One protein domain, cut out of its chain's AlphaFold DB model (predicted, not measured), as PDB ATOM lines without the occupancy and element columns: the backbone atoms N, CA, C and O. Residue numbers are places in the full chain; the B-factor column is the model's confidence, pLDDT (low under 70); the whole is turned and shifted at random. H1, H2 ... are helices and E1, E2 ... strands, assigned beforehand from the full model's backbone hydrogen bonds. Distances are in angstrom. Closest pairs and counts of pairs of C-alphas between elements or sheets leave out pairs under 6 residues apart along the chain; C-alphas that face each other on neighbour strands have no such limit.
ATOM      1  N   GLN A  44     -45.549  27.960 -42.084       44.38
ATOM      2  CA  GLN A  44     -45.120  28.932 -41.068       44.38
ATOM      3  C   GLN A  44     -43.634  29.236 -41.256       44.38
ATOM      4  O   GLN A  44     -42.866  28.289 -41.385       44.38
ATOM      5  N   PHE A  45     -43.250  30.518 -41.227       49.94
ATOM      6  CA  PHE A  45     -41.869  30.956 -41.453       49.94
ATOM      7  C   PHE A  45     -41.257  31.718 -40.272       49.94
ATOM      8  O   PHE A  45     -41.964  32.448 -39.575       49.94
ATOM      9  N   ASP A  46     -39.946  31.570 -40.090       53.16
ATOM     10  CA  ASP A  46     -39.079  32.362 -39.207       53.16
ATOM     11  C   ASP A  46     -37.778  32.678 -39.962       53.16
ATOM     12  O   ASP A  46     -37.168  31.765 -40.514       53.16
ATOM     13  N   ILE A  47     -37.377  33.953 -40.028       55.22
ATOM     14  CA  ILE A  47     -36.150  34.382 -40.717       55.22
ATOM     15  C   ILE A  47     -35.155  34.887 -39.674       55.22
ATOM     16  O   ILE A  47     -35.442  35.840 -38.948       55.22
ATOM     17  N   GLN A  48     -33.975  34.273 -39.630       48.97
ATOM     18  CA  GLN A  48     -32.866  34.671 -38.771       48.97
ATOM     19  C   GLN A  48     -31.701  35.180 -39.622       48.97
ATOM     20  O   GLN A  48     -31.207  34.469 -40.491       48.97
ATOM     21  N   TYR A  49     -31.239  36.399 -39.340       54.00
ATOM     22  CA  TYR A  49     -30.044  36.961 -39.968       54.00
ATOM     23  C   TYR A  49     -28.773  36.445 -39.280       54.00
ATOM     24  O   TYR A  49     -28.691  36.470 -38.050       54.00
ATOM     25  N   GLY A  50     -27.793  36.007 -40.072       45.66
ATOM     26  CA  GLY A  50     -26.509  35.457 -39.621       45.66
ATOM     27  C   GLY A  50     -25.473  36.498 -39.194       45.66
ATOM     28  O   GLY A  50     -24.360  36.141 -38.825       45.66
ATOM     29  N   GLY A  51     -25.813  37.790 -39.233       51.56
ATOM     30  CA  GLY A  51     -24.922  38.859 -38.787       51.56
ATOM     31  C   GLY A  51     -23.855  39.202 -39.827       51.56
ATOM     32  O   GLY A  51     -24.172  39.759 -40.870       51.56
ATOM     33  N   GLU A  52     -22.593  38.920 -39.516       43.88
ATOM     34  CA  GLU A  52     -21.424  39.379 -40.291       43.88
ATOM     35  C   GLU A  52     -21.198  38.611 -41.605       43.88
ATOM     36  O   GLU A  52     -20.396  39.041 -42.426       43.88
ATOM     37  N   TYR A  53     -21.913  37.503 -41.813       47.44
ATOM     38  CA  TYR A  53     -21.731  36.598 -42.955       47.44
ATOM     39  C   TYR A  53     -22.778  36.780 -44.079       47.44
ATOM     40  O   TYR A  53     -22.849  35.992 -45.025       47.44
ATOM     41  N   ASP A  54     -23.631  37.806 -43.965       64.38
ATOM     42  CA  ASP A  54     -24.670  38.176 -44.944       64.38
ATOM     43  C   ASP A  54     -25.616  37.025 -45.362       64.38
ATOM     44  O   ASP A  54     -26.186  37.009 -46.458       64.38
ATOM     45  N   TYR A  55     -25.815  36.057 -44.460       70.50
ATOM     46  CA  TYR A  55     -26.783  34.973 -44.618       70.50
ATOM     47  C   TYR A  55     -28.110  35.277 -43.920       70.50
ATOM     48  O   TYR A  55     -28.165  35.889 -42.850       70.50
ATOM     49  N   ALA A  56     -29.186  34.735 -44.473       69.56
ATOM     50  CA  ALA A  56     -30.487  34.636 -43.843       69.56
ATOM     51  C   ALA A  56     -30.932  33.170 -43.825       69.56
ATOM     52  O   ALA A  56     -31.169  32.569 -44.873       69.56
ATOM     53  N   LEU A  57     -31.077  32.602 -42.629       76.19
ATOM     54  CA  LEU A  57     -31.714  31.306 -42.437       76.19
ATOM     55  C   LEU A  57     -33.229  31.498 -42.435       76.19
ATOM     56  O   LEU A  57     -33.773  32.226 -41.605       76.19
ATOM     57  N   ILE A  58     -33.914  30.788 -43.317       75.94
ATOM     58  CA  ILE A  58     -35.366  30.714 -43.391       75.94
ATOM     59  C   ILE A  58     -35.781  29.351 -42.853       75.94
ATOM     60  O   ILE A  58     -35.439  28.311 -43.408       75.94
ATOM     61  N   ARG A  59     -36.552  29.352 -41.771       79.56
ATOM     62  CA  ARG A  59     -37.173  28.152 -41.212       79.56
ATOM     63  C   ARG A  59     -38.612  28.109 -41.669       79.56
ATOM     64  O   ARG A  59     -39.339  29.066 -41.436       79.56
ATOM     65  N   GLY A  60     -39.018  27.010 -42.279       75.44
ATOM     66  CA  GLY A  60     -40.380  26.753 -42.704       75.44
ATOM     67  C   GLY A  60     -40.982  25.535 -42.004       75.44
ATOM     68  O   GLY A  60     -40.269  24.681 -41.480       75.44
ATOM     69  N   GLU A  61     -42.306  25.417 -42.007       78.06
ATOM     70  CA  GLU A  61     -43.004  24.180 -41.638       78.06
ATOM     71  C   GLU A  61     -44.134  23.903 -42.622       78.06
ATOM     72  O   GLU A  61     -45.093  24.667 -42.654       78.06
ATOM     73  N   ASN A  62     -44.048  22.809 -43.379       72.75
ATOM     74  CA  ASN A  62     -45.161  22.259 -44.138       72.75
ATOM     75  C   ASN A  62     -46.121  21.512 -43.198       72.75
ATOM     76  O   ASN A  62     -45.833  20.416 -42.718       72.75
ATOM     77  N   LYS A  63     -47.293  22.093 -42.955       68.75
ATOM     78  CA  LYS A  63     -48.363  21.524 -42.122       68.75
ATOM     79  C   LYS A  63     -49.313  20.608 -42.896       68.75
ATOM     80  O   LYS A  63     -50.233  20.049 -42.294       68.75
ATOM     81  N   ALA A  64     -49.143  20.464 -44.209       61.88
ATOM     82  CA  ALA A  64     -49.919  19.507 -44.981       61.88
ATOM     83  C   ALA A  64     -49.527  18.069 -44.622       61.88
ATOM     84  O   ALA A  64     -48.401  17.778 -44.232       61.88
ATOM     85  N   SER A  65     -50.463  17.137 -44.787       57.81
ATOM     86  CA  SER A  65     -50.204  15.708 -44.572       57.81
ATOM     87  C   SER A  65     -49.469  15.037 -45.737       57.81
ATOM     88  O   SER A  65     -49.250  13.829 -45.694       57.81
ATOM     89  N   LEU A  66     -49.182  15.783 -46.805       63.09
ATOM     90  CA  LEU A  66     -48.524  15.324 -48.025       63.09
ATOM     91  C   LEU A  66     -47.449  16.340 -48.441       63.09
ATOM     92  O   LEU A  66     -47.579  17.519 -48.092       63.09
ATOM     93  N   PRO A  67     -46.427  15.907 -49.194       65.69
ATOM     94  CA  PRO A  67     -45.433  16.814 -49.749       65.69
ATOM     95  C   PRO A  67     -46.070  17.852 -50.677       65.69
ATOM     96  O   PRO A  67     -47.069  17.567 -51.345       65.69
ATOM     97  N   ILE A  68     -45.485  19.046 -50.724       64.56
ATOM     98  CA  ILE A  68     -45.902  20.138 -51.606       64.56
ATOM     99  C   ILE A  68     -44.727  20.490 -52.513       64.56
ATOM    100  O   ILE A  68     -43.652  20.823 -52.020       64.56
ATOM    101  N   GLU A  69     -44.929  20.457 -53.831       69.94
ATOM    102  CA  GLU A  69     -43.973  21.079 -54.752       69.94
ATOM    103  C   GLU A  69     -44.020  22.596 -54.564       69.94
ATOM    104  O   GLU A  69     -45.085  23.215 -54.659       69.94
ATOM    105  N   GLY A  70     -42.867  23.190 -54.275       68.62
ATOM    106  CA  GLY A  70     -42.724  24.617 -54.038       68.62
ATOM    107  C   GLY A  70     -41.587  25.220 -54.848       68.62
ATOM    108  O   GLY A  70     -40.618  24.547 -55.195       68.62
ATOM    109  N   VAL A  71     -41.706  26.514 -55.128       73.00
ATOM    110  CA  VAL A  71     -40.607  27.350 -55.624       73.00
ATOM    111  C   VAL A  71     -40.356  28.483 -54.642       73.00
ATOM    112  O   VAL A  71     -41.295  29.038 -54.066       73.00
ATOM    113  N   LEU A  72     -39.092  28.848 -54.459       73.31
ATOM    114  CA  LEU A  72     -38.711  30.022 -53.686       73.31
ATOM    115  C   LEU A  72     -38.765  31.229 -54.596       73.31
ATOM    116  O   LEU A  72     -37.945  31.363 -55.490       73.31
ATOM    117  N   LYS A  73     -39.732  32.101 -54.358       78.44
ATOM    118  CA  LYS A  73     -39.839  33.427 -54.945       78.44
ATOM    119  C   LYS A  73     -39.016  34.404 -54.107       78.44
ATOM    120  O   LYS A  73     -39.238  34.510 -52.902       78.44
ATOM    121  N   ILE A  74     -38.099  35.117 -54.743       75.50
ATOM    122  CA  ILE A  74     -37.180  36.063 -54.112       75.50
ATOM    123  C   ILE A  74     -37.316  37.414 -54.810       75.50
ATOM    124  O   ILE A  74     -37.138  37.523 -56.024       75.50
ATOM    125  N   GLU A  75     -37.643  38.446 -54.043       79.38
ATOM    126  CA  GLU A  75     -37.881  39.808 -54.526       79.38
ATOM    127  C   GLU A  75     -36.926  40.773 -53.837       79.38
ATOM    128  O   GLU A  75     -36.808  40.746 -52.613       79.38
ATOM    129  N   VAL A  76     -36.272  41.637 -54.614       74.00
ATOM    130  CA  VAL A  76     -35.338  42.645 -54.099       74.00
ATOM    131  C   VAL A  76     -35.888  44.034 -54.382       74.00
ATOM    132  O   VAL A  76     -36.218  44.368 -55.521       74.00
ATOM    133  N   GLU A  77     -35.979  44.854 -53.342       78.38
ATOM    134  CA  GLU A  77     -36.530  46.207 -53.399       78.38
ATOM    135  C   GLU A  77     -35.572  47.206 -52.743       78.38
ATOM    136  O   GLU A  77     -34.908  46.893 -51.755       78.38
ATOM    137  N   LYS A  78     -35.527  48.430 -53.271       74.50
ATOM    138  CA  LYS A  78     -34.795  49.568 -52.707       74.50
ATOM    139  C   LYS A  78     -35.786  50.559 -52.110       74.50
ATOM    140  O   LYS A  78     -36.822  50.833 -52.712       74.50
ATOM    141  N   ASN A  79     -35.459  51.111 -50.947       76.19
ATOM    142  CA  ASN A  79     -36.205  52.222 -50.377       76.19
ATOM    143  C   ASN A  79     -35.788  53.533 -51.058       76.19
ATOM    144  O   ASN A  79     -34.611  53.907 -51.027       76.19
ATOM    145  N   VAL A  80     -36.748  54.216 -51.674       82.94
ATOM    146  CA  VAL A  80     -36.582  55.524 -52.311       82.94
ATOM    147  C   VAL A  80     -37.739  56.402 -51.853       82.94
ATOM    148  O   VAL A  80     -38.891  56.074 -52.112       82.94
ATOM    149  N   ASP A  81     -37.434  57.500 -51.157       89.50
ATOM    150  CA  ASP A  81     -38.431  58.454 -50.648       89.50
ATOM    151  C   ASP A  81     -39.582  57.788 -49.856       89.50
ATOM    152  O   ASP A  81     -40.753  58.099 -50.057       89.50
ATOM    153  N   ASP A  82     -39.234  56.861 -48.952       84.38
ATOM    154  CA  ASP A  82     -40.160  56.063 -48.128       84.38
ATOM    155  C   ASP A  82     -41.044  55.061 -48.907       84.38
ATOM    156  O   ASP A  82     -41.926  54.425 -48.324       84.38
ATOM    157  N   GLU A  83     -40.772  54.836 -50.194       86.00
ATOM    158  CA  GLU A  83     -41.419  53.808 -51.016       86.00
ATOM    159  C   GLU A  83     -40.454  52.654 -51.334       86.00
ATOM    160  O   GLU A  83     -39.270  52.856 -51.602       86.00
ATOM    161  N   TRP A  84     -40.961  51.416 -51.311       80.00
ATOM    162  CA  TRP A  84     -40.210  50.234 -51.742       80.00
ATOM    163  C   TRP A  84     -40.425  50.012 -53.233       80.00
ATOM    164  O   TRP A  84     -41.546  49.762 -53.676       80.00
ATOM    165  N   ILE A  85     -39.346  50.119 -54.002       85.62
ATOM    166  CA  ILE A  85     -39.370  49.999 -55.459       85.62
ATOM    167  C   ILE A  85     -38.540  48.772 -55.860       85.62
ATOM    168  O   ILE A  85     -37.419  48.631 -55.365       85.62
ATOM    169  N   PRO A  86     -39.040  47.890 -56.748       84.56
ATOM    170  CA  PRO A  86     -38.268  46.752 -57.237       84.56
ATOM    171  C   PRO A  86     -36.937  47.187 -57.850       84.56
ATOM    172  O   PRO A  86     -36.901  48.107 -58.670       84.56
ATOM    173  N   VAL A  87     -35.854  46.500 -57.488       74.50
ATOM    174  CA  VAL A  87     -34.541  46.741 -58.094       74.50
ATOM    175  C   VAL A  87     -34.522  46.119 -59.485       74.50
ATOM    176  O   VAL A  87     -34.809  44.934 -59.661       74.50
ATOM    177  N   THR A  88     -34.195  46.924 -60.491       75.38
ATOM    178  CA  THR A  88     -34.243  46.519 -61.914       75.38
ATOM    179  C   THR A  88     -32.857  46.417 -62.543       75.38
ATOM    180  O   THR A  88     -32.674  45.785 -63.580       75.38
ATOM    181  N   ASP A  89     -31.881  47.021 -61.883       63.34
ATOM    182  CA  ASP A  89     -30.589  47.464 -62.385       63.34
ATOM    183  C   ASP A  89     -29.439  46.498 -62.048       63.34
ATOM    184  O   ASP A  89     -28.291  46.753 -62.401       63.34
ATOM    185  N   GLY A  90     -29.751  45.328 -61.479       63.62
ATOM    186  CA  GLY A  90     -28.748  44.321 -61.118       63.62
ATOM    187  C   GLY A  90     -27.863  44.790 -59.958       63.62
ATOM    188  O   GLY A  90     -28.322  45.546 -59.105       63.62
ATOM    189  N   GLY A  91     -26.612  44.323 -59.905       65.44
ATOM    190  CA  GLY A  91     -25.644  44.737 -58.880       65.44
ATOM    191  C   GLY A  91     -25.710  43.935 -57.579       65.44
ATOM    192  O   GLY A  91     -25.189  44.372 -56.553       65.44
ATOM    193  N   PHE A  92     -26.369  42.781 -57.586       66.94
ATOM    194  CA  PHE A  92     -26.387  41.865 -56.455       66.94
ATOM    195  C   PHE A  92     -26.464  40.417 -56.930       66.94
ATOM    196  O   PHE A  92     -27.171  40.083 -57.888       66.94
ATOM    197  N   THR A  93     -25.785  39.556 -56.188       72.81
ATOM    198  CA  THR A  93     -25.810  38.113 -56.378       72.81
ATOM    199  C   THR A  93     -26.589  37.486 -55.231       72.81
ATOM    200  O   THR A  93     -26.412  37.844 -54.067       72.81
ATOM    201  N   ILE A  94     -27.485  36.568 -55.569       76.19
ATOM    202  CA  ILE A  94     -28.288  35.795 -54.629       76.19
ATOM    203  C   ILE A  94     -27.848  34.352 -54.763       76.19
ATOM    204  O   ILE A  94     -27.815  33.818 -55.873       76.19
ATOM    205  N   ALA A  95     -27.570  33.724 -53.631       78.44
ATOM    206  CA  ALA A  95     -27.380  32.291 -53.556       78.44
ATOM    207  C   ALA A  95     -28.337  31.685 -52.538       78.44
ATOM    208  O   ALA A  95     -28.611  32.288 -51.502       78.44
ATOM    209  N   VAL A  96     -28.857  30.500 -52.832       81.50
ATOM    210  CA  VAL A  96     -29.790  29.785 -51.965       81.50
ATOM    211  C   VAL A  96     -29.396  28.326 -51.878       81.50
ATOM    212  O   VAL A  96     -29.153  27.717 -52.909       81.50
ATOM    213  N   THR A  97     -29.418  27.748 -50.686       84.12
ATOM    214  CA  THR A  97     -29.255  26.304 -50.493       84.12
ATOM    215  C   THR A  97     -30.342  25.765 -49.567       84.12
ATOM    216  O   THR A  97     -30.730  26.423 -48.595       84.12
ATOM    217  N   ASP A  98     -30.867  24.583 -49.883       82.56
ATOM    218  CA  ASP A  98     -31.711  23.781 -48.996       82.56
ATOM    219  C   ASP A  98     -30.918  22.718 -48.215       82.56
ATOM    220  O   ASP A  98     -31.429  22.195 -47.223       82.56
ATOM    221  N   ASP A  99     -29.638  22.495 -48.531       84.56
ATOM    222  CA  ASP A  99     -28.767  21.542 -47.821       84.56
ATOM    223  C   ASP A  99     -28.465  21.946 -46.380       84.56
ATOM    224  O   ASP A  99     -28.084  21.118 -45.550       84.56
ATOM    225  N   ILE A 100     -28.750  23.197 -46.003       86.75
ATOM    226  CA  ILE A 100     -28.722  23.609 -44.596       86.75
ATOM    227  C   ILE A 100     -29.667  22.761 -43.723       86.75
ATOM    228  O   ILE A 100     -29.511  22.706 -42.502       86.75
ATOM    229  N   GLN A 101     -30.625  22.051 -44.329       85.94
ATOM    230  CA  GLN A 101     -31.412  21.004 -43.687       85.94
ATOM    231  C   GLN A 101     -30.528  19.973 -42.953       85.94
ATOM    232  O   GLN A 101     -30.858  19.603 -41.821       85.94
ATOM    233  N   TYR A 102     -29.377  19.578 -43.516       85.00
ATOM    234  CA  TYR A 102     -28.450  18.625 -42.892       85.00
ATOM    235  C   TYR A 102     -27.942  19.101 -41.534       85.00
ATOM    236  O   TYR A 102     -27.780  18.278 -40.629       85.00
ATOM    237  N   CYS A 103     -27.755  20.408 -41.335       88.38
ATOM    238  CA  CYS A 103     -27.407  20.953 -40.025       88.38
ATOM    239  C   CYS A 103     -28.440  20.533 -38.971       88.38
ATOM    240  O   CYS A 103     -28.088  20.087 -37.885       88.38
ATOM    241  N   PHE A 104     -29.732  20.630 -39.273       86.75
ATOM    242  CA  PHE A 104     -30.784  20.339 -38.296       86.75
ATOM    243  C   PHE A 104     -31.025  18.841 -38.083       86.75
ATOM    244  O   PHE A 104     -31.667  18.456 -37.102       86.75
ATOM    245  N   GLU A 105     -30.488  18.001 -38.963       84.44
ATOM    246  CA  GLU A 105     -30.568  16.543 -38.878       84.44
ATOM    247  C   GLU A 105     -29.330  15.919 -38.224       84.44
ATOM    248  O   GLU A 105     -29.442  14.906 -37.531       84.44
ATOM    249  N   THR A 106     -28.157  16.529 -38.416       83.44
ATOM    250  CA  THR A 106     -26.858  15.945 -38.053       83.44
ATOM    251  C   THR A 106     -26.128  16.690 -36.940       83.44
ATOM    252  O   THR A 106     -25.263  16.099 -36.287       83.44
ATOM    253  N   ALA A 107     -26.456  17.964 -36.689       84.44
ATOM    254  CA  ALA A 107     -25.733  18.751 -35.703       84.44
ATOM    255  C   ALA A 107     -25.910  18.192 -34.287       84.44
ATOM    256  O   ALA A 107     -26.962  17.684 -33.883       84.44
ATOM    257  N   SER A 108     -24.846  18.326 -33.500       83.81
ATOM    258  CA  SER A 108     -24.895  18.005 -32.080       83.81
ATOM    259  C   SER A 108     -25.847  18.953 -31.347       83.81
ATOM    260  O   SER A 108     -26.030  20.111 -31.722       83.81
ATOM    261  N   VAL A 109     -26.455  18.469 -30.262       83.81
ATOM    262  CA  VAL A 109     -27.371  19.283 -29.453       83.81
ATOM    263  C   VAL A 109     -26.658  20.546 -28.967       83.81
ATOM    264  O   VAL A 109     -25.675  20.460 -28.234       83.81
ATOM    265  N   GLY A 110     -27.209  21.706 -29.326       80.00
ATOM    266  CA  GLY A 110     -26.700  23.015 -28.918       80.00
ATOM    267  C   GLY A 110     -25.745  23.674 -29.913       80.00
ATOM    268  O   GLY A 110     -25.423  24.837 -29.701       80.00
ATOM    269  N   THR A 111     -25.343  22.983 -30.983       86.75
ATOM    270  CA  THR A 111     -24.612  23.589 -32.102       86.75
ATOM    271  C   THR A 111     -25.543  24.519 -32.878       86.75
ATOM    272  O   THR A 111     -26.653  24.131 -33.253       86.75
ATOM    273  N   THR A 112     -25.106  25.758 -33.080       88.44
ATOM    274  CA  THR A 112     -25.800  26.732 -33.933       88.44
ATOM    275  C   THR A 112     -25.547  26.431 -35.413       88.44
ATOM    276  O   THR A 112     -24.599  25.724 -35.752       88.44
ATOM    277  N   TRP A 113     -26.400  26.928 -36.313       87.25
ATOM    278  CA  TRP A 113     -26.219  26.657 -37.744       87.25
ATOM    279  C   TRP A 113     -24.981  27.379 -38.289       87.25
ATOM    280  O   TRP A 113     -24.274  26.826 -39.125       87.25
ATOM    281  N   GLU A 114     -24.668  28.554 -37.739       85.44
ATOM    282  CA  GLU A 114     -23.452  29.310 -38.024       85.44
ATOM    283  C   GLU A 114     -22.197  28.500 -37.650       85.44
ATOM    284  O   GLU A 114     -21.263  28.390 -38.439       85.44
ATOM    285  N   GLU A 115     -22.184  27.881 -36.462       88.19
ATOM    286  CA  GLU A 115     -21.083  27.010 -36.022       88.19
ATOM    287  C   GLU A 115     -20.985  25.727 -36.853       88.19
ATOM    288  O   GLU A 115     -19.884  25.253 -37.113       88.19
ATOM    289  N   TRP A 116     -22.115  25.143 -37.261       88.25
ATOM    290  CA  TRP A 116     -22.110  23.938 -38.093       88.25
ATOM    291  C   TRP A 116     -21.522  24.216 -39.478       88.25
ATOM    292  O   TRP A 116     -20.712  23.424 -39.960       88.25
ATOM    293  N   MET A 117     -21.871  25.358 -40.079       84.38
ATOM    294  CA  MET A 117     -21.347  25.771 -41.382       84.38
ATOM    295  C   MET A 117     -19.830  25.927 -41.388       84.38
ATOM    296  O   MET A 117     -19.198  25.587 -42.376       84.38
ATOM    297  N   GLN A 118     -19.219  26.354 -40.283       83.06
ATOM    298  CA  GLN A 118     -17.762  26.498 -40.206       83.06
ATOM    299  C   GLN A 118     -16.986  25.206 -40.511       83.06
ATOM    300  O   GLN A 118     -15.802  25.285 -40.811       83.06
ATOM    301  N   THR A 119     -17.610  24.029 -40.424       81.94
ATOM    302  CA  THR A 119     -16.948  22.741 -40.700       81.94
ATOM    303  C   THR A 119     -17.661  21.885 -41.748       81.94
ATOM    304  O   THR A 119     -17.317  20.716 -41.882       81.94
ATOM    305  N   HIS A 120     -18.689  22.424 -42.406       82.44
ATOM    306  CA  HIS A 120     -19.505  21.723 -43.409       82.44
ATOM    307  C   HIS A 120     -19.957  22.685 -44.522       82.44
ATOM    308  O   HIS A 120     -21.027  22.524 -45.109       82.44
ATOM    309  N   TRP A 121     -19.203  23.763 -44.744       79.50
ATOM    310  CA  TRP A 121     -19.517  24.774 -45.755       79.50
ATOM    311  C   TRP A 121     -19.421  24.191 -47.176       79.50
ATOM    312  O   TRP A 121     -20.125  24.655 -48.066       79.50
ATOM    313  N   ASP A 122     -18.586  23.163 -47.343       75.62
ATOM    314  CA  ASP A 122     -18.342  22.372 -48.551       75.62
ATOM    315  C   ASP A 122     -19.434  21.324 -48.813       75.62
ATOM    316  O   ASP A 122     -19.388  20.625 -49.812       75.62
ATOM    317  N   TRP A 123     -20.415  21.178 -47.916       80.00
ATOM    318  CA  TRP A 123     -21.527  20.228 -48.076       80.00
ATOM    319  C   TRP A 123     -22.784  20.877 -48.662       80.00
ATOM    320  O   TRP A 123     -23.848  20.259 -48.656       80.00
ATOM    321  N   LEU A 124     -22.704  22.151 -49.045       80.38
ATOM    322  CA  LEU A 124     -23.854  22.949 -49.446       80.38
ATOM    323  C   LEU A 124     -23.855  23.163 -50.959       80.38
ATOM    324  O   LEU A 124     -23.020  23.909 -51.470       80.38
ATOM    325  N   ASP A 125     -24.865  22.626 -51.640       78.81
ATOM    326  CA  ASP A 125     -25.169  22.957 -53.025       78.81
ATOM    327  C   ASP A 125     -25.938  24.285 -53.074       78.81
ATOM    328  O   ASP A 125     -27.014  24.454 -52.489       78.81
ATOM    329  N   TRP A 126     -25.397  25.264 -53.791       81.19
ATOM    330  CA  TRP A 126     -25.938  26.612 -53.906       81.19
ATOM    331  C   TRP A 126     -26.596  26.851 -55.261       81.19
ATOM    332  O   TRP A 126     -25.949  26.854 -56.301       81.19
ATOM    333  N   TYR A 127     -27.878  27.199 -55.266       80.94
ATOM    334  CA  TYR A 127     -28.551  27.770 -56.427       80.94
ATOM    335  C   TYR A 127     -28.285  29.268 -56.518       80.94
ATOM    336  O   TYR A 127     -28.630  30.005 -55.593       80.94
ATOM    337  N   THR A 128     -27.745  29.748 -57.637       80.38
ATOM    338  CA  THR A 128     -27.405  31.172 -57.807       80.38
ATOM    339  C   THR A 128     -28.117  31.814 -58.991       80.38
ATOM    340  O   THR A 128     -28.671  31.127 -59.855       80.38
ATOM    341  N   ASN A 129     -28.164  33.148 -58.990       76.62
ATOM    342  CA  ASN A 129     -28.709  33.969 -60.075       76.62
ATOM    343  C   ASN A 129     -27.642  34.490 -61.056       76.62
ATOM    344  O   ASN A 129     -27.966  35.332 -61.893       76.62
ATOM    345  N   ASP A 130     -26.396  34.047 -60.905       72.19
ATOM    346  CA  ASP A 130     -25.258  34.465 -61.719       72.19
ATOM    347  C   ASP A 130     -24.764  33.279 -62.547       72.19
ATOM    348  O   ASP A 130     -24.318  32.270 -61.999       72.19
ATOM    349  N   ASP A 131     -24.869  33.420 -63.867       66.81
ATOM    350  CA  ASP A 131     -24.471  32.409 -64.844       66.81
ATOM    351  C   ASP A 131     -22.940  32.373 -65.062       66.81
ATOM    352  O   ASP A 131     -22.423  31.416 -65.644       66.81
ATOM    353  N   VAL A 186     -24.847  25.965 -58.631       65.44
ATOM    354  CA  VAL A 186     -25.649  25.778 -59.835       65.44
ATOM    355  C   VAL A 186     -26.412  27.059 -60.198       65.44
ATOM    356  O   VAL A 186     -27.304  27.469 -59.450       65.44
ATOM    357  N   PRO A 187     -26.151  27.680 -61.367       58.91
ATOM    358  CA  PRO A 187     -26.875  28.867 -61.819       58.91
ATOM    359  C   PRO A 187     -28.283  28.469 -62.267       58.91
ATOM    360  O   PRO A 187     -28.547  28.082 -63.406       58.91
ATOM    361  N   LYS A 188     -29.192  28.426 -61.301       70.81
ATOM    362  CA  LYS A 188     -30.511  27.798 -61.432       70.81
ATOM    363  C   LYS A 188     -31.634  28.683 -60.909       70.81
ATOM    364  O   LYS A 188     -32.798  28.296 -61.033       70.81
ATOM    365  N   LEU A 189     -31.320  29.856 -60.352       77.38
ATOM    366  CA  LEU A 189     -32.339  30.842 -60.017       77.38
ATOM    367  C   LEU A 189     -32.803  31.527 -61.305       77.38
ATOM    368  O   LEU A 189     -32.103  32.371 -61.862       77.38
ATOM    369  N   PHE A 190     -33.996  31.182 -61.787       77.88
ATOM    370  CA  PHE A 190     -34.532  31.814 -62.988       77.88
ATOM    371  C   PHE A 190     -35.136  33.176 -62.640       77.88
ATOM    372  O   PHE A 190     -35.843  33.325 -61.641       77.88
ATOM    373  N   LYS A 191     -34.873  34.180 -63.476       77.69
ATOM    374  CA  LYS A 191     -35.459  35.513 -63.331       77.69
ATOM    375  C   LYS A 191     -36.691  35.650 -64.220       77.69
ATOM    376  O   LYS A 191     -36.629  35.397 -65.422       77.69
ATOM    377  N   TYR A 192     -37.791  36.118 -63.644       77.06
ATOM    378  CA  TYR A 192     -38.956  36.591 -64.385       77.06
ATOM    379  C   TYR A 192     -39.358  37.960 -63.866       77.06
ATOM    380  O   TYR A 192     -39.580  38.145 -62.670       77.06
ATOM    381  N   GLU A 193     -39.406  38.930 -64.778       81.12
ATOM    382  CA  GLU A 193     -39.524  40.347 -64.432       81.12
ATOM    383  C   GLU A 193     -38.451  40.746 -63.394       81.12
ATOM    384  O   GLU A 193     -37.259  40.591 -63.659       81.12
ATOM    385  N   ASN A 194     -38.856  41.228 -62.215       75.38
ATOM    386  CA  ASN A 194     -37.957  41.638 -61.126       75.38
ATOM    387  C   ASN A 194     -37.891  40.613 -59.983       75.38
ATOM    388  O   ASN A 194     -37.542  40.951 -58.857       75.38
ATOM    389  N   THR A 195     -38.274  39.367 -60.254       79.69
ATOM    390  CA  THR A 195     -38.349  38.298 -59.257       79.69
ATOM    391  C   THR A 195     -37.461  37.130 -59.663       79.69
ATOM    392  O   THR A 195     -37.455  36.719 -60.824       79.69
ATOM    393  N   TYR A 196     -36.734  36.581 -58.696       79.44
ATOM    394  CA  TYR A 196     -35.960  35.357 -58.854       79.44
ATOM    395  C   TYR A 196     -36.732  34.176 -58.290       79.44
ATOM    396  O   TYR A 196     -37.455  34.300 -57.302       79.44
ATOM    397  N   TYR A 197     -36.569  33.028 -58.922       80.94
ATOM    398  CA  TYR A 197     -37.264  31.810 -58.563       80.94
ATOM    399  C   TYR A 197     -36.276  30.654 -58.493       80.94
ATOM    400  O   TYR A 197     -35.521  30.437 -59.440       80.94
ATOM    401  N   SER A 198     -36.298  29.891 -57.403       78.25
ATOM    402  CA  SER A 198     -35.534  28.645 -57.324       78.25
ATOM    403  C   SER A 198     -36.074  27.584 -58.284       78.25
ATOM    404  O   SER A 198     -37.235  27.656 -58.713       78.25
ATOM    405  N   PRO A 199     -35.288  26.527 -58.556       76.44
ATOM    406  CA  PRO A 199     -35.843  25.272 -59.032       76.44
ATOM    407  C   PRO A 199     -36.983  24.797 -58.133       76.44
ATOM    408  O   PRO A 199     -37.055  25.130 -56.944       76.44
ATOM    409  N   LYS A 200     -37.867  23.989 -58.713       76.06
ATOM    410  CA  LYS A 200     -38.884  23.285 -57.940       76.06
ATOM    411  C   LYS A 200     -38.203  22.356 -56.945       76.06
ATOM    412  O   LYS A 200     -37.373  21.543 -57.347       76.06
ATOM    413  N   THR A 201     -38.611  22.451 -55.689       74.62
ATOM    414  CA  THR A 201     -38.216  21.517 -54.639       74.62
ATOM    415  C   THR A 201     -39.457  20.866 -54.039       74.62
ATOM    416  O   THR A 201     -40.548  21.450 -54.024       74.62
ATOM    417  N   LEU A 202     -39.308  19.623 -53.593       74.75
ATOM    418  CA  LEU A 202     -40.372  18.892 -52.925       74.75
ATOM    419  C   LEU A 202     -40.266  19.152 -51.423       74.75
ATOM    420  O   LEU A 202     -39.326  18.706 -50.775       74.75
ATOM    421  N   ILE A 203     -41.241  19.860 -50.862       74.56
ATOM    422  CA  ILE A 203     -41.249  20.198 -49.440       74.56
ATOM    423  C   ILE A 203     -42.066  19.147 -48.697       74.56
ATOM    424  O   ILE A 203     -43.301  19.152 -48.727       74.56
ATOM    425  N   GLU A 204     -41.371  18.233 -48.033       81.31
ATOM    426  CA  GLU A 204     -41.967  17.169 -47.224       81.31
ATOM    427  C   GLU A 204     -42.791  17.722 -46.043       81.31
ATOM    428  O   GLU A 204     -42.540  18.838 -45.580       81.31
ATOM    429  N   PRO A 205     -43.789  16.977 -45.526       76.56
ATOM    430  CA  PRO A 205     -44.477  17.327 -44.285       76.56
ATOM    431  C   PRO A 205     -43.504  17.517 -43.116       76.56
ATOM    432  O   PRO A 205     -42.694  16.640 -42.818       76.56
ATOM    433  N   GLY A 206     -43.649  18.622 -42.385       78.75
ATOM    434  CA  GLY A 206     -42.789  18.974 -41.259       78.75
ATOM    435  C   GLY A 206     -41.904  20.185 -41.534       78.75
ATOM    436  O   GLY A 206     -42.218  21.036 -42.361       78.75
ATOM    437  N   LYS A 207     -40.826  20.316 -40.758       85.38
ATOM    438  CA  LYS A 207     -39.929  21.473 -40.840       85.38
ATOM    439  C   LYS A 207     -39.012  21.363 -42.049       85.38
ATOM    440  O   LYS A 207     -38.503  20.282 -42.315       85.38
ATOM    441  N   PHE A 208     -38.759  22.495 -42.690       83.25
ATOM    442  CA  PHE A 208     -37.722  22.642 -43.705       83.25
ATOM    443  C   PHE A 208     -36.894  23.893 -43.432       83.25
ATOM    444  O   PHE A 208     -37.350  24.816 -42.746       83.25
ATOM    445  N   PHE A 209     -35.684  23.926 -43.973       85.62
ATOM    446  CA  PHE A 209     -34.743  25.016 -43.772       85.62
ATOM    447  C   PHE A 209     -34.121  25.423 -45.099       85.62
ATOM    448  O   PHE A 209     -33.849  24.580 -45.944       85.62
ATOM    449  N   LEU A 210     -33.917  26.723 -45.276       82.88
ATOM    450  CA  LEU A 210     -33.259  27.298 -46.442       82.88
ATOM    451  C   LEU A 210     -32.269  28.335 -45.953       82.88
ATOM    452  O   LEU A 210     -32.573  29.084 -45.023       82.88
ATOM    453  N   LEU A 211     -31.120  28.417 -46.595       80.88
ATOM    454  CA  LEU A 211     -30.145  29.457 -46.338       80.88
ATOM    455  C   LEU A 211     -30.034  30.326 -47.579       80.88
ATOM    456  O   LEU A 211     -29.886  29.815 -48.684       80.88
ATOM    457  N   VAL A 212     -30.131  31.637 -47.396       77.69
ATOM    458  CA  VAL A 212     -30.001  32.605 -48.483       77.69
ATOM    459  C   VAL A 212     -28.818  33.509 -48.203       77.69
ATOM    460  O   VAL A 212     -28.735  34.075 -47.116       77.69
ATOM    461  N   LYS A 213     -27.925  33.669 -49.176       75.88
ATOM    462  CA  LYS A 213     -26.834  34.638 -49.147       75.88
ATOM    463  C   LYS A 213     -27.124  35.772 -50.114       75.88
ATOM    464  O   LYS A 213     -27.549  35.534 -51.248       75.88
ATOM    465  N   PHE A 214     -26.840  36.989 -49.672       70.88
ATOM    466  CA  PHE A 214     -26.887  38.176 -50.512       70.88
ATOM    467  C   PHE A 214     -25.503  38.788 -50.619       70.88
ATOM    468  O   PHE A 214     -24.884  39.116 -49.615       70.88
ATOM    469  N   CYS A 215     -25.039  38.977 -51.846       66.19
ATOM    470  CA  CYS A 215     -23.795  39.672 -52.132       66.19
ATOM    471  C   CYS A 215     -24.110  40.914 -52.951       66.19
ATOM    472  O   CYS A 215     -24.977  40.890 -53.822       66.19
ATOM    473  N   THR A 216     -23.417  42.009 -52.666       60.28
ATOM    474  CA  THR A 216     -23.616  43.277 -53.370       60.28
ATOM    475  C   THR A 216     -22.392  43.600 -54.203       60.28
ATOM    476  O   THR A 216     -21.263  43.564 -53.719       60.28
ATOM    477  N   GLU A 217     -22.605  43.921 -55.472       57.19
ATOM    478  CA  GLU A 217     -21.537  44.403 -56.331       57.19
ATOM    479  C   GLU A 217     -21.148  45.839 -55.932       57.19
ATOM    480  O   GLU A 217     -22.010  46.664 -55.642       57.19
ATOM    481  N   PRO A 218     -19.860  46.210 -55.978       51.69
ATOM    482  CA  PRO A 218     -19.385  47.581 -55.759       51.69
ATOM    483  C   PRO A 218     -20.000  48.696 -56.605       51.69
ATOM    484  O   PRO A 218     -19.785  49.868 -56.301       51.69
ATOM    485  N   ASN A 219     -20.698  48.361 -57.687       54.16
ATOM    486  CA  ASN A 219     -21.439  49.311 -58.515       54.16
ATOM    487  C   ASN A 219     -22.895  49.500 -58.047       54.16
ATOM    488  O   ASN A 219     -23.569  50.366 -58.609       54.16
ATOM    489  N   ILE A 220     -23.376  48.742 -57.047       61.81
ATOM    490  CA  ILE A 220     -24.718  48.925 -56.498       61.81
ATOM    491  C   ILE A 220     -24.830  50.337 -55.930       61.81
ATOM    492  O   ILE A 220     -23.942  50.844 -55.235       61.81
ATOM    493  N   GLU A 221     -25.929  51.011 -56.245       60.88
ATOM    494  CA  GLU A 221     -26.157  52.337 -55.702       60.88
ATOM    495  C   GLU A 221     -26.307  52.275 -54.173       60.88
ATOM    496  O   GLU A 221     -27.091  51.475 -53.665       60.88
ATOM    497  N   PRO A 222     -25.652  53.160 -53.404       63.41
ATOM    498  CA  PRO A 222     -25.886  53.230 -51.967       63.41
ATOM    499  C   PRO A 222     -27.374  53.446 -51.640       63.41
ATOM    500  O   PRO A 222     -28.052  54.265 -52.270       63.41
ATOM    501  N   GLY A 223     -27.887  52.727 -50.641       61.03
ATOM    502  CA  GLY A 223     -29.283  52.820 -50.218       61.03
ATOM    503  C   GLY A 223     -29.682  51.733 -49.225       61.03
ATOM    504  O   GLY A 223     -28.868  50.895 -48.841       61.03
ATOM    505  N   THR A 224     -30.943  51.757 -48.800       64.81
ATOM    506  CA  THR A 224     -31.529  50.688 -47.983       64.81
ATOM    507  C   THR A 224     -32.274  49.723 -48.889       64.81
ATOM    508  O   THR A 224     -33.142  50.136 -49.655       64.81
ATOM    509  N   TYR A 225     -31.945  48.441 -48.776       64.06
ATOM    510  CA  TYR A 225     -32.532  47.372 -49.569       64.06
ATOM    511  C   TYR A 225     -33.309  46.408 -48.672       64.06
ATOM    512  O   TYR A 225     -32.981  46.232 -47.498       64.06
ATOM    513  N   ARG A 226     -34.339  45.784 -49.236       68.06
ATOM    514  CA  ARG A 226     -35.095  44.688 -48.634       68.06
ATOM    515  C   ARG A 226     -35.068  43.511 -49.590       68.06
ATOM    516  O   ARG A 226     -35.331  43.689 -50.778       68.06
ATOM    517  N   ILE A 227     -34.823  42.317 -49.054       64.62
ATOM    518  CA  ILE A 227     -35.145  41.082 -49.757       64.62
ATOM    519  C   ILE A 227     -36.328  40.398 -49.083       64.62
ATOM    520  O   ILE A 227     -36.362  40.242 -47.862       64.62
ATOM    521  N   SER A 228     -37.285  39.983 -49.901       69.69
ATOM    522  CA  SER A 228     -38.420  39.167 -49.495       69.69
ATOM    523  C   SER A 228     -38.268  37.777 -50.098       69.69
ATOM    524  O   SER A 228     -38.056  37.651 -51.301       69.69
ATOM    525  N   VAL A 229     -38.394  36.734 -49.276       64.25
ATOM    526  CA  VAL A 229     -38.386  35.337 -49.732       64.25
ATOM    527  C   VAL A 229     -39.718  34.690 -49.394       64.25
ATOM    528  O   VAL A 229     -40.288  34.904 -48.327       64.25
ATOM    529  N   THR A 230     -40.245  33.932 -50.342       70.06
ATOM    530  CA  THR A 230     -41.612  33.434 -50.340       70.06
ATOM    531  C   THR A 230     -41.634  32.042 -50.950       70.06
ATOM    532  O   THR A 230     -41.221  31.866 -52.087       70.06
ATOM    533  N   VAL A 231     -42.151  31.046 -50.235       68.25
ATOM    534  CA  VAL A 231     -42.416  29.733 -50.836       68.25
ATOM    535  C   VAL A 231     -43.776  29.782 -51.520       68.25
ATOM    536  O   VAL A 231     -44.793  30.024 -50.867       68.25
ATOM    537  N   VAL A 232     -43.807  29.536 -52.827       68.88
ATOM    538  CA  VAL A 232     -45.043  29.455 -53.608       68.88
ATOM    539  C   VAL A 232     -45.319  27.985 -53.920       68.88
ATOM    540  O   VAL A 232     -44.495  27.366 -54.596       68.88
ATOM    541  N   PRO A 233     -46.448  27.409 -53.460       61.88
ATOM    542  CA  PRO A 233     -46.893  26.098 -53.916       61.88
ATOM    543  C   PRO A 233     -47.088  26.133 -55.430       61.88
ATOM    544  O   PRO A 233     -47.743  27.049 -55.939       61.88
ATOM    545  N   ASP A 234     -46.570  25.144 -56.153       60.19
ATOM    546  CA  ASP A 234     -46.779  25.057 -57.593       60.19
ATOM    547  C   ASP A 234     -48.214  24.619 -57.908       60.19
ATOM    548  O   ASP A 234     -48.514  23.460 -58.181       60.19
TER     549      ASP A 234
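AT A GLANCE: This is residues 44 to 131 and 186 to 234 of the 243 residues of an uncharacterized protein of candidate division WOR-3 bacterium (UniProt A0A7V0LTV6). Two strongly twisted sheets stand face to face as a sandwich, their strands crossed at 34 degrees; the short helices H1 and H2 lie towards one end of the longest axis, and the tip of the hairpin E3 and E4 lies at the other. One sheet runs E1, E2, E10, E5, E6, all antiparallel; the other is branched and antiparallel, with E4, E8 and E9 on one side of the long strand E3, E11 on its other side, and E7 beside E8. The printed part has 137 residues, with two named helices and eleven named strands in the order E1 E2 E3 E4 E5 H1 H2 E6 E7 E8 E9 E10 E11, and its class is mostly strand. It is compact, with a radius of gyration of the C-alphas of 15.5 A and spans of 44 by 33 by 31 A.

HOW THE PARTS SIT: Start at E1, residues 44 to 49, an edge strand that forms a hairpin with E2, residues 55 to 62; look for N 46 and O 59, 2.9 A apart and within hydrogen-bond range. E2 is the antiparallel neighbour of E10, residues 206 to 216, where N 58 and O 210 are 2.8 A apart. E10 is also the antiparallel neighbour of E5, residues 92 to 97, with N 95 and O 213 3.0 A apart. E5 pairs with the other edge strand, E6, residues 126 to 128, through N 96 and O 127, 2.8 A apart. Residues 127 to 128 of E6 also form a short parallel pairing with residues 186 to 187. H1, residues 101 to 106, is on this sheet at a height over the sheet of 8.7 A; it stands up from the sheet, its line rising 65 degrees out of the local plane. The closest C-alphas of H1 and E10 are those of Gln 101 and Phe 209, 5.2 A apart. H2, residues 113 to 117, touches H1, with the C-alphas of Cys 103 and Trp 113 closest at 6.3 A; it is only just not on the sheet, with 4 pairs of C-alphas within 10 A. In both helices every O i to N i+4 pair is within hydrogen-bond range. In the second sheet look along E3, residues 68 to 80, whose pairing is staggered. On one side are E9, residues 201 to 203, with N 70 and O 201 2.9 A apart; E8, residues 195 to 197, with N 74 and O 196 2.8 A apart; and E4, residues 83 to 86, with N 78 and O 85 2.8 A apart. On the other side is E11, residues 225 to 233, with N 73 and O 230 2.7 A apart. E7, residues 190 to 192, forms a hairpin with E8, and N 190 and O 197 are 2.9 A apart. The facing parts of the two sheets are 9.5 A centre to centre.

IN THESE COORDINATES: Find C-alpha 44 at (-45.120, 28.932, -41.068), where E1 begins. E2 runs 22.4 A from its first to its last C-alpha. E3 begins at C-alpha 68, (-45.902, 20.138, -51.606), and is the longest strand at 36.6 A. E10 measures 33.2 A, and E11 runs 26.0 A to C-alpha 233 at (-46.893, 26.098, -53.916).

THE WHOLE: The two C-alphas farthest apart are those of Asp 81 and Ser 108, 46.5 A. Residues 132 to 185 are not printed, and C-alphas 131 and 186 are 8.4 A apart across the cut. Of the links that are printed whole, none is long. The mean pLDDT of the printed part of this model is 73.4; 46 residues are under 70, among them residues 44 to 54, 63 to 70 and 215 to 229.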